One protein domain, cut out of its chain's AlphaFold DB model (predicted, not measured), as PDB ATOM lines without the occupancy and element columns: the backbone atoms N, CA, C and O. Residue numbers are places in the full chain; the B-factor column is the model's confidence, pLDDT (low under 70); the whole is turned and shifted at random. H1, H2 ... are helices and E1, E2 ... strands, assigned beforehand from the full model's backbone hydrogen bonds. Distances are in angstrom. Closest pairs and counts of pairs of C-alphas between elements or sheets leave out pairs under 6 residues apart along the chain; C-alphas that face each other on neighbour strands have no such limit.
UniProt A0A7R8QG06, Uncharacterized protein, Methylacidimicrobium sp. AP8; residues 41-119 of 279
ATOM      1  N   PHE A  41       8.223  14.894  79.410       79.06
ATOM      2  CA  PHE A  41       8.392  15.746  80.594       79.06
ATOM      3  C   PHE A  41       7.498  15.328  81.754       79.06
ATOM      4  O   PHE A  41       6.293  15.162  81.593       79.06
ATOM      5  N   SER A  42       8.087  15.204  82.942       84.06
ATOM      6  CA  SER A  42       7.340  15.128  84.200       84.06
ATOM      7  C   SER A  42       7.092  16.535  84.747       84.06
ATOM      8  O   SER A  42       7.929  17.416  84.520       84.06
ATOM      9  N   PRO A  43       5.998  16.758  85.496       89.00
ATOM     10  CA  PRO A  43       5.800  18.018  86.189       89.00
ATOM     11  C   PRO A  43       6.988  18.347  87.093       89.00
ATOM     12  O   PRO A  43       7.535  17.472  87.772       89.00
ATOM     13  N   VAL A  44       7.370  19.618  87.130       90.44
ATOM     14  CA  VAL A  44       8.424  20.090  88.022       90.44
ATOM     15  C   VAL A  44       7.900  20.262  89.444       90.44
ATOM     16  O   VAL A  44       6.739  20.600  89.682       90.44
ATOM     17  N   SER A  45       8.800  20.081  90.406       91.69
ATOM     18  CA  SER A  45       8.581  20.588  91.760       91.69
ATOM     19  C   SER A  45       8.746  22.110  91.791       91.69
ATOM     20  O   SER A  45       9.492  22.674  90.991       91.69
ATOM     21  N   ARG A  46       8.084  22.767  92.751       94.25
ATOM     22  CA  ARG A  46       8.238  24.206  93.020       94.25
ATOM     23  C   ARG A  46       9.729  24.574  93.186       94.25
ATOM     24  O   ARG A  46      10.376  23.981  94.056       94.25
ATOM     25  N   PRO A  47      10.257  25.568  92.447       95.50
ATOM     26  CA  PRO A  47      11.595  26.118  92.671       95.50
ATOM     27  C   PRO A  47      11.803  26.639  94.099       95.50
ATOM     28  O   PRO A  47      10.880  27.153  94.729       95.50
ATOM     29  N   ALA A  48      13.020  26.506  94.632       94.06
ATOM     30  CA  ALA A  48      13.308  26.844  96.029       94.06
ATOM     31  C   ALA A  48      13.153  28.344  96.349       94.06
ATOM     32  O   ALA A  48      12.832  28.697  97.484       94.06
ATOM     33  N   ASP A  49      13.360  29.204  95.354       94.25
ATOM     34  CA  ASP A  49      13.282  30.665  95.427       94.25
ATOM     35  C   ASP A  49      11.847  31.219  95.313       94.25
ATOM     36  O   ASP A  49      11.602  32.355  95.714       94.25
ATOM     37  N   ILE A  50      10.877  30.425  94.850       95.88
ATOM     38  CA  ILE A  50       9.450  30.788  94.827       95.88
ATOM     39  C   ILE A  50       8.784  30.217  96.071       95.88
ATOM     40  O   ILE A  50       8.761  29.002  96.218       95.88
ATOM     41  N   SER A  51       8.186  31.032  96.947       95.06
ATOM     42  CA  SER A  51       7.516  30.550  98.171       95.06
ATOM     43  C   SER A  51       6.354  29.576  97.884       95.06
ATOM     44  O   SER A  51       5.763  29.591  96.807       95.06
ATOM     45  N   ALA A  52       5.992  28.711  98.843       95.06
ATOM     46  CA  ALA A  52       4.863  27.783  98.667       95.06
ATOM     47  C   ALA A  52       3.533  28.526  98.446       95.06
ATOM     48  O   ALA A  52       2.719  28.105  97.627       95.06
ATOM     49  N   ALA A  53       3.351  29.657  99.134       94.56
ATOM     50  CA  ALA A  53       2.183  30.514  98.970       94.56
ATOM     51  C   ALA A  53       2.138  31.163  97.577       94.56
ATOM     52  O   ALA A  53       1.074  31.207  96.960       94.56
ATOM     53  N   ASP A  54       3.278  31.629  97.056       95.19
ATOM     54  CA  ASP A  54       3.348  32.189  95.704       95.19
ATOM     55  C   ASP A  54       3.136  31.129  94.635       95.19
ATOM     56  O   ASP A  54       2.390  31.370  93.696       95.19
ATOM     57  N   TRP A  55       3.722  29.943  94.791       94.94
ATOM     58  CA  TRP A  55       3.512  28.831  93.867       94.94
ATOM     59  C   TRP A  55       2.033  28.454  93.751       94.94
ATOM     60  O   TRP A  55       1.491  28.373  92.647       94.94
ATOM     61  N   GLU A  56       1.359  28.306  94.893       93.38
ATOM     62  CA  GLU A  56      -0.074  28.018  94.929       93.38
ATOM     63  C   GLU A  56      -0.894  29.163  94.321       93.38
ATOM     64  O   GLU A  56      -1.790  28.938  93.510       93.38
ATOM     65  N   ARG A  57      -0.547  30.418  94.626       90.81
ATOM     66  CA  ARG A  57      -1.195  31.597  94.035       90.81
ATOM     67  C   ARG A  57      -1.015  31.662  92.516       90.81
ATOM     68  O   ARG A  57      -1.945  32.062  91.812       90.81
ATOM     69  N   LEU A  58       0.169  31.310  92.018       90.38
ATOM     70  CA  LEU A  58       0.513  31.356  90.603       90.38
ATOM     71  C   LEU A  58      -0.227  30.283  89.811       90.38
ATOM     72  O   LEU A  58      -0.781  30.610  88.761       90.38
ATOM     73  N   PHE A  59      -0.234  29.038  90.285       90.88
ATOM     74  CA  PHE A  59      -0.638  27.887  89.470       90.88
ATOM     75  C   PHE A  59      -1.867  27.136  89.993       90.88
ATOM     76  O   PHE A  59      -2.442  26.345  89.249       90.88
ATOM     77  N   ARG A  60      -2.331  27.415  91.220       89.00
ATOM     78  CA  ARG A  60      -3.557  26.847  91.818       89.00
ATOM     79  C   ARG A  60      -3.605  25.318  91.736       89.00
ATOM     80  O   ARG A  60      -4.565  24.747  91.224       89.00
ATOM     81  N   GLY A  61      -2.507  24.669  92.119       85.56
ATOM     82  CA  GLY A  61      -2.338  23.218  92.011       85.56
ATOM     83  C   GLY A  61      -2.150  22.659  90.593       85.56
ATOM     84  O   GLY A  61      -1.925  21.458  90.461       85.56
ATOM     85  N   THR A  62      -2.200  23.481  89.537       88.62
ATOM     86  CA  THR A  62      -1.975  23.022  88.155       88.62
ATOM     87  C   THR A  62      -0.518  22.589  87.989       88.62
ATOM     88  O   THR A  62       0.370  23.429  88.167       88.62
ATOM     89  N   PRO A  63      -0.234  21.327  87.621       91.56
ATOM     90  CA  PRO A  63       1.133  20.868  87.407       91.56
ATOM     91  C   PRO A  63       1.814  21.672  86.291       91.56
ATOM     92  O   PRO A  63       1.194  21.977  85.274       91.56
ATOM     93  N   GLN A  64       3.078  22.042  86.492       94.31
ATOM     94  CA  GLN A  64       3.837  22.898  85.574       94.31
ATOM     95  C   GLN A  64       5.081  22.182  85.060       94.31
ATOM     96  O   GLN A  64       5.588  21.268  85.708       94.31
ATOM     97  N   ILE A  65       5.618  22.667  83.947       94.31
ATOM     98  CA  ILE A  65       6.991  22.424  83.511       94.31
ATOM     99  C   ILE A  65       7.747  23.749  83.425       94.31
ATOM    100  O   ILE A  65       7.142  24.801  83.221       94.31
ATOM    101  N   ILE A  66       9.069  23.690  83.568       95.25
ATOM    102  CA  ILE A  66       9.961  24.819  83.283       95.25
ATOM    103  C   ILE A  66      10.563  24.574  81.906       95.25
ATOM    104  O   ILE A  66      11.276  23.583  81.718       95.25
ATOM    105  N   THR A  67      10.259  25.453  80.957       94.44
ATOM    106  CA  THR A  67      10.823  25.394  79.603       94.44
ATOM    107  C   THR A  67      12.132  26.168  79.511       94.44
ATOM    108  O   THR A  67      13.039  25.728  78.815       94.44
ATOM    109  N   ALA A  68      12.284  27.239  80.291       96.31
ATOM    110  CA  ALA A  68      13.523  27.999  80.389       96.31
ATOM    111  C   ALA A  68      13.723  28.574  81.795       96.31
ATOM    112  O   ALA A  68      12.764  28.964  82.468       96.31
ATOM    113  N   HIS A  69      14.976  28.633  82.242       97.38
ATOM    114  CA  HIS A  69      15.363  29.294  83.480       97.38
ATOM    115  C   HIS A  69      16.769  29.895  83.377       97.38
ATOM    116  O   HIS A  69      17.740  29.219  83.036       97.38
ATOM    117  N   LEU A  70      16.895  31.162  83.765       97.00
ATOM    118  CA  LEU A  70      18.178  31.845  83.888       97.00
ATOM    119  C   LEU A  70      18.216  32.671  85.175       97.00
ATOM    120  O   LEU A  70      17.192  33.191  85.614       97.00
ATOM    121  N   VAL A  71      19.408  32.875  85.731       96.56
ATOM    122  CA  VAL A  71      19.648  33.905  86.751       96.56
ATOM    123  C   VAL A  71      20.473  35.014  86.117       96.56
ATOM    124  O   VAL A  71      21.610  34.794  85.701       96.56
ATOM    125  N   THR A  72      19.885  36.203  86.017       95.31
ATOM    126  CA  THR A  72      20.516  37.366  85.381       95.31
ATOM    127  C   THR A  72      21.747  37.839  86.142       95.31
ATOM    128  O   THR A  72      21.910  37.602  87.343       95.31
ATOM    129  N   THR A  73      22.571  38.643  85.471       91.56
ATOM    130  CA  THR A  73      23.715  39.338  86.097       91.56
ATOM    131  C   THR A  73      23.324  40.235  87.281       91.56
ATOM    132  O   THR A  73      24.158  40.549  88.128       91.56
ATOM    133  N   LYS A  74      22.048  40.630  87.370       91.62
ATOM    134  CA  LYS A  74      21.474  41.440  88.458       91.62
ATOM    135  C   LYS A  74      20.890  40.595  89.599       91.62
ATOM    136  O   LYS A  74      20.241  41.158  90.479       91.62
ATOM    137  N   GLY A  75      21.075  39.274  89.571       93.75
ATOM    138  CA  GLY A  75      20.563  38.351  90.588       93.75
ATOM    139  C   GLY A  75      19.050  38.118  90.526       93.75
ATOM    140  O   GLY A  75      18.455  37.738  91.526       93.75
ATOM    141  N   VAL A  76      18.414  38.378  89.379       96.38
ATOM    142  CA  VAL A  76      16.990  38.075  89.153       96.38
ATOM    143  C   VAL A  76      16.874  36.706  88.494       96.38
ATOM    144  O   VAL A  76      17.420  36.540  87.403       96.38
ATOM    145  N   SER A  77      16.166  35.763  89.117       97.50
ATOM    146  CA  SER A  77      15.781  34.499  88.477       97.50
ATOM    147  C   SER A  77      14.623  34.755  87.514       97.50
ATOM    148  O   SER A  77      13.625  35.365  87.899       97.50
ATOM    149  N   CYS A  78      14.728  34.290  86.277       97.81
ATOM    150  CA  CYS A  78      13.716  34.426  85.236       97.81
ATOM    151  C   CYS A  78      13.306  33.039  84.757       97.81
ATOM    152  O   CYS A  78      14.156  32.254  84.352       97.81
ATOM    153  N   TYR A  79      12.009  32.752  84.806       97.88
ATOM    154  CA  TYR A  79      11.438  31.459  84.465       97.88
ATOM    155  C   TYR A  79      10.410  31.597  83.353       97.88
ATOM    156  O   TYR A  79       9.536  32.465  83.414       97.88
ATOM    157  N   GLU A  80      10.458  30.664  82.415       96.69
ATOM    158  CA  GLU A  80       9.340  30.334  81.548       96.69
ATOM    159  C   GLU A  80       8.676  29.052  82.047       96.69
ATOM    160  O   GLU A  80       9.294  27.984  82.089       96.69
ATOM    161  N   PHE A  81       7.409  29.164  82.436       95.50
ATOM    162  CA  PHE A  81       6.575  28.024  82.793       95.50
ATOM    163  C   PHE A  81       5.569  27.726  81.694       95.50
ATOM    164  O   PHE A  81       5.000  28.644  81.101       95.50
ATOM    165  N   ARG A  82       5.268  26.445  81.506       93.31
ATOM    166  CA  ARG A  82       4.098  25.978  80.756       93.31
ATOM    167  C   ARG A  82       3.305  24.992  81.601       93.31
ATOM    168  O   ARG A  82       3.859  24.344  82.494       93.31
ATOM    169  N   ASN A  83       2.012  24.868  81.315       92.00
ATOM    170  CA  ASN A  83       1.204  23.848  81.966       92.00
ATOM    171  C   ASN A  83       1.731  22.477  81.553       92.00
ATOM    172  O   ASN A  83       2.051  22.240  80.390       92.00
ATOM    173  N   TRP A  84       1.805  21.554  82.500       91.38
ATOM    174  CA  TRP A  84       2.038  20.171  82.138       91.38
ATOM    175  C   TRP A  84       0.745  19.571  81.587       91.38
ATOM    176  O   TRP A  84      -0.312  19.685  82.214       91.38
ATOM    177  N   ASP A  85       0.836  18.926  80.431       87.31
ATOM    178  CA  ASP A  85      -0.301  18.293  79.767       87.31
ATOM    179  C   ASP A  85       0.046  16.835  79.418       87.31
ATOM    180  O   ASP A  85       1.016  16.598  78.688       87.31
ATOM    181  N   PRO A  86      -0.709  15.846  79.938       83.44
ATOM    182  CA  PRO A  86      -0.449  14.431  79.691       83.44
ATOM    183  C   PRO A  86      -0.738  13.990  78.250       83.44
ATOM    184  O   PRO A  86      -0.445  12.844  77.908       83.44
ATOM    185  N   SER A  87      -1.345  14.841  77.416       83.69
ATOM    186  CA  SER A  87      -1.702  14.492  76.046       83.69
ATOM    187  C   SER A  87      -0.464  14.088  75.230       83.69
ATOM    188  O   SER A  87       0.552  14.796  75.233       83.69
ATOM    189  N   PRO A  88      -0.534  12.976  74.472       77.62
ATOM    190  CA  PRO A  88       0.575  12.511  73.641       77.62
ATOM    191  C   PRO A  88       0.925  13.481  72.505       77.62
ATOM    192  O   PRO A  88       2.021  13.394  71.949       77.62
ATOM    193  N   GLU A  89       0.022  14.404  72.162       77.94
ATOM    194  CA  GLU A  89       0.237  15.418  71.125       77.94
ATOM    195  C   GLU A  89       1.252  16.475  71.565       77.94
ATOM    196  O   GLU A  89       2.084  16.905  70.770       77.94
ATOM    197  N   VAL A  90       1.219  16.849  72.846       76.94
ATOM    198  CA  VAL A  90       2.061  17.911  73.417       76.94
ATOM    199  C   VAL A  90       3.118  17.380  74.393       76.94
ATOM    200  O   VAL A  90       3.967  18.131  74.867       76.94
ATOM    201  N   ARG A  91       3.093  16.069  74.679       81.19
ATOM    202  CA  ARG A  91       4.120  15.284  75.394       81.19
ATOM    203  C   ARG A  91       4.623  15.919  76.696       81.19
ATOM    204  O   ARG A  91       5.815  15.859  76.997       81.19
ATOM    205  N   GLY A  92       3.721  16.493  77.490       82.94
ATOM    206  CA  GLY A  92       4.052  17.131  78.767       82.94
ATOM    207  C   GLY A  92       4.203  18.653  78.713       82.94
ATOM    208  O   GLY A  92       4.408  19.250  79.766       82.94
ATOM    209  N   MET A  93       4.085  19.289  77.545       86.00
ATOM    210  CA  MET A  93       4.252  20.736  77.356       86.00
ATOM    211  C   MET A  93       2.988  21.383  76.783       86.00
ATOM    212  O   MET A  93       2.856  21.569  75.579       86.00
ATOM    213  N   GLY A  94       2.049  21.743  77.653       82.44
ATOM    214  CA  GLY A  94       0.761  22.313  77.272       82.44
ATOM    215  C   GLY A  94       0.610  23.809  77.552       82.44
ATOM    216  O   GLY A  94       1.285  24.402  78.395       82.44
ATOM    217  N   GLY A  95      -0.382  24.399  76.887       82.50
ATOM    218  CA  GLY A  95      -0.839  25.763  77.138       82.50
ATOM    219  C   GLY A  95       0.156  26.860  76.752       82.50
ATOM    220  O   GLY A  95       1.234  26.616  76.217       82.50
ATOM    221  N   ALA A  96      -0.249  28.098  77.022       84.12
ATOM    222  CA  ALA A  96       0.578  29.275  76.802       84.12
ATOM    223  C   ALA A  96       1.580  29.480  77.945       84.12
ATOM    224  O   ALA A  96       1.338  29.063  79.084       84.12
ATOM    225  N   ALA A  97       2.684  30.164  77.650       90.62
ATOM    226  CA  ALA A  97       3.716  30.421  78.639       90.62
ATOM    227  C   ALA A  97       3.232  31.331  79.791       90.62
ATOM    228  O   ALA A  97       2.301  32.134  79.683       90.62
ATOM    229  N   THR A  98       3.880  31.191  80.941       93.69
ATOM    230  CA  THR A  98       3.847  32.152  82.042       93.69
ATOM    231  C   THR A  98       5.278  32.551  82.342       93.69
ATOM    232  O   THR A  98       6.092  31.708  82.717       93.69
ATOM    233  N   TYR A  99       5.561  33.842  82.244       95.69
ATOM    234  CA  TYR A  99       6.865  34.392  82.571       95.69
ATOM    235  C   TYR A  99       6.861  34.873  84.014       95.69
ATOM    236  O   TYR A  99       5.995  35.652  84.418       95.69
ATOM    237  N   VAL A 100       7.821  34.400  84.802       96.44
ATOM    238  CA  VAL A 100       7.942  34.721  86.228       96.44
ATOM    239  C   VAL A 100       9.344  35.234  86.502       96.44
ATOM    240  O   VAL A 100      10.323  34.656  86.037       96.44
ATOM    241  N   GLN A 101       9.446  36.308  87.279       96.75
ATOM    242  CA  GLN A 101      10.717  36.812  87.782       96.75
ATOM    243  C   GLN A 101      10.735  36.736  89.307       96.75
ATOM    244  O   GLN A 101       9.733  37.025  89.965       96.75
ATOM    245  N   VAL A 102      11.878  36.356  89.870       97.19
ATOM    246  CA  VAL A 102      12.110  36.309  91.313       97.19
ATOM    247  C   VAL A 102      13.337  37.143  91.633       97.19
ATOM    248  O   VAL A 102      14.423  36.890  91.117       97.19
ATOM    249  N   LYS A 103      13.169  38.149  92.488       95.12
ATOM    250  CA  LYS A 103      14.261  39.003  92.954       95.12
ATOM    251  C   LYS A 103      14.152  39.190  94.456       95.12
ATOM    252  O   LYS A 103      13.126  39.666  94.928       95.12
ATOM    253  N   ASP A 104      15.195  38.824  95.196       92.00
ATOM    254  CA  ASP A 104      15.246  38.986  96.656       92.00
ATOM    255  C   ASP A 104      14.018  38.372  97.372       92.00
ATOM    256  O   ASP A 104      13.472  38.936  98.316       92.00
ATOM    257  N   GLY A 105      13.532  37.225  96.877       88.62
ATOM    258  CA  GLY A 105      12.331  36.545  97.385       88.62
ATOM    259  C   GLY A 105      10.994  37.152  96.937       88.62
ATOM    260  O   GLY A 105       9.939  36.607  97.259       88.62
ATOM    261  N   HIS A 106      11.005  38.248  96.175       93.69
ATOM    262  CA  HIS A 106       9.808  38.846  95.594       93.69
ATOM    263  C   HIS A 106       9.511  38.267  94.213       93.69
ATOM    264  O   HIS A 106      10.340  38.341  93.306       93.69
ATOM    265  N   VAL A 107       8.298  37.737  94.053       94.94
ATOM    266  CA  VAL A 107       7.817  37.116  92.814       94.94
ATOM    267  C   VAL A 107       6.960  38.098  92.016       94.94
ATOM    268  O   VAL A 107       5.935  38.582  92.509       94.94
ATOM    269  N   THR A 108       7.326  38.341  90.760       93.81
ATOM    270  CA  THR A 108       6.537  39.110  89.790       93.81
ATOM    271  C   THR A 108       6.192  38.257  88.569       93.81
ATOM    272  O   THR A 108       6.901  37.315  88.218       93.81
ATOM    273  N   VAL A 109       5.066  38.575  87.925       93.38
ATOM    274  CA  VAL A 109       4.596  37.905  86.702       93.38
ATOM    275  C   VAL A 109       4.512  38.962  85.610       93.38
ATOM    276  O   VAL A 109       3.465  39.597  85.474       93.38
ATOM    277  N   PRO A 110       5.615  39.236  84.890       89.38
ATOM    278  CA  PRO A 110       5.603  40.228  83.823       89.38
ATOM    279  C   PRO A 110       4.649  39.861  82.683       89.38
ATOM    280  O   PRO A 110       4.132  40.758  82.021       89.38
ATOM    281  N   TRP A 111       4.384  38.567  82.461       92.12
ATOM    282  CA  TRP A 111       3.444  38.136  81.435       92.12
ATOM    283  C   TRP A 111       2.825  36.758  81.703       92.12
ATOM    284  O   TRP A 111       3.457  35.857  82.258       92.12
ATOM    285  N   ARG A 112       1.569  36.602  81.275       85.06
ATOM    286  CA  ARG A 112       0.809  35.347  81.211       85.06
ATOM    287  C   ARG A 112      -0.339  35.521  80.219       85.06
ATOM    288  O   ARG A 112      -0.961  36.589  80.194       85.06
ATOM    289  N   PHE A 113      -0.665  34.460  79.480       78.38
ATOM    290  CA  PHE A 113      -1.876  34.419  78.663       78.38
ATOM    291  C   PHE A 113      -3.117  34.678  79.518       78.38
ATOM    292  O   PHE A 113      -3.498  33.839  80.329       78.38
ATOM    293  N   GLN A 114      -3.716  35.853  79.316       66.31
ATOM    294  CA  GLN A 114      -4.757  36.453  80.157       66.31
ATOM    295  C   GLN A 114      -4.382  36.567  81.664       66.31
ATOM    296  O   GLN A 114      -4.010  35.596  82.321       66.31
ATOM    297  N   PRO A 115      -4.498  37.758  82.287       59.25
ATOM    298  CA  PRO A 115      -5.068  39.002  81.765       59.25
ATOM    299  C   PRO A 115      -4.084  39.875  80.962       59.25
ATOM    300  O   PRO A 115      -4.488  40.934  80.496       59.25
ATOM    301  N   PHE A 116      -2.811  39.489  80.814       65.44
ATOM    302  CA  PHE A 116      -1.772  40.408  80.319       65.44
ATOM    303  C   PHE A 116      -1.703  40.530  78.794       65.44
ATOM    304  O   PHE A 116      -1.322  41.576  78.282       65.44
ATOM    305  N   GLY A 117      -2.087  39.488  78.060       69.81
ATOM    306  CA  GLY A 117      -2.125  39.522  76.602       69.81
ATOM    307  C   GLY A 117      -2.423  38.156  76.000       69.81
ATOM    308  O   GLY A 117      -2.477  37.154  76.711       69.81
ATOM    309  N   THR A 118      -2.644  38.136  74.689       77.38
ATOM    310  CA  THR A 118      -2.849  36.912  73.896       77.38
ATOM    311  C   THR A 118      -1.600  36.478  73.138       77.38
ATOM    312  O   THR A 118      -1.559  35.364  72.639       77.38
ATOM    313  N   ILE A 119      -0.614  37.366  73.036       81.81
ATOM    314  CA  ILE A 119       0.662  37.162  72.353       81.81
ATOM    315  C   ILE A 119       1.735  37.425  73.401       81.81
ATOM    316  O   ILE A 119       1.635  38.420  74.134       81.81
TER     317      ILE A 119
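Overview. This is residues 41 to 119 of the 279 residues of an uncharacterized protein of Methylacidimicrobium sp. AP8 (UniProt A0A7R8QG06). A twisted sheet of four antiparallel strands forms one long wall, and a single short helix, H1, packs on it beside the strands, nearest to the edge strand E4. The sheet runs along the longest axis, with the E1 to E2 turn at Lys 74 at one end and the E2 to E3 loop at Pro 88 at the other. The printed part has 79 residues with one named helix and four named strands, in the order H1, E1, E2, E3, E4, and its class is mostly strand. The sheet's order is E1, E2, E3, E4. The whole is compact, with a radius of gyration of the C-alphas of 12.5 A and spans of 38 by 26 by 24 A.

Arrangement. After residues 41 to 51, which hold no named element, comes H1, residues 52 to 59, with each O i to N i+4 pair within hydrogen-bond range. Then E1, residues 64 to 71, E2, residues 77 to 83, E3, residues 94 to 103, and E4, residues 106 to 112, form a meander, each strand the antiparallel neighbour of the one before. E1 and E2 are a hairpin at 165 degrees between their directions, with N 67 and O 80 at 2.9 A. E2 and E3 are a hairpin at 159 degrees, with N 79 and O 100 at 2.8 A. E3 and E4 are a hairpin at 149 degrees, with N 101 and O 108 at 2.9 A. E1 and E4, the edge strands, are apart. E1 bends by 68 degrees at residue 67, and E3 bends by 50 degrees at residue 97. H1 is on the sheet at a height of 7.1 A over the sheet, but it is over none of the strands. The closest C-alphas of H1 and E4 are those of Asp 54 and Val 107, 7.3 A apart.

Along the chain. H1 begins at C-alpha 52, (4.863, 27.783, 98.667), and is 10.7 A long from first to last C-alpha. E1 measures 19.3 A, E2 19.2 A, E3 26.6 A and E4 17.3 A. E3 begins at C-alpha 94, (0.761, 22.313, 77.272). E4 ends at C-alpha 112, (0.809, 35.347, 81.211).

Size, cuts and confidence. The two C-alphas farthest apart are those of Lys 74 and Pro 88, 38.6 A. The printed part has no cut, and no link between named elements is long: E2 to E3, with 10 residues between them, is short and the others are tight. The mean pLDDT of the printed part is 89.5, and residues 114 to 117 are under 70.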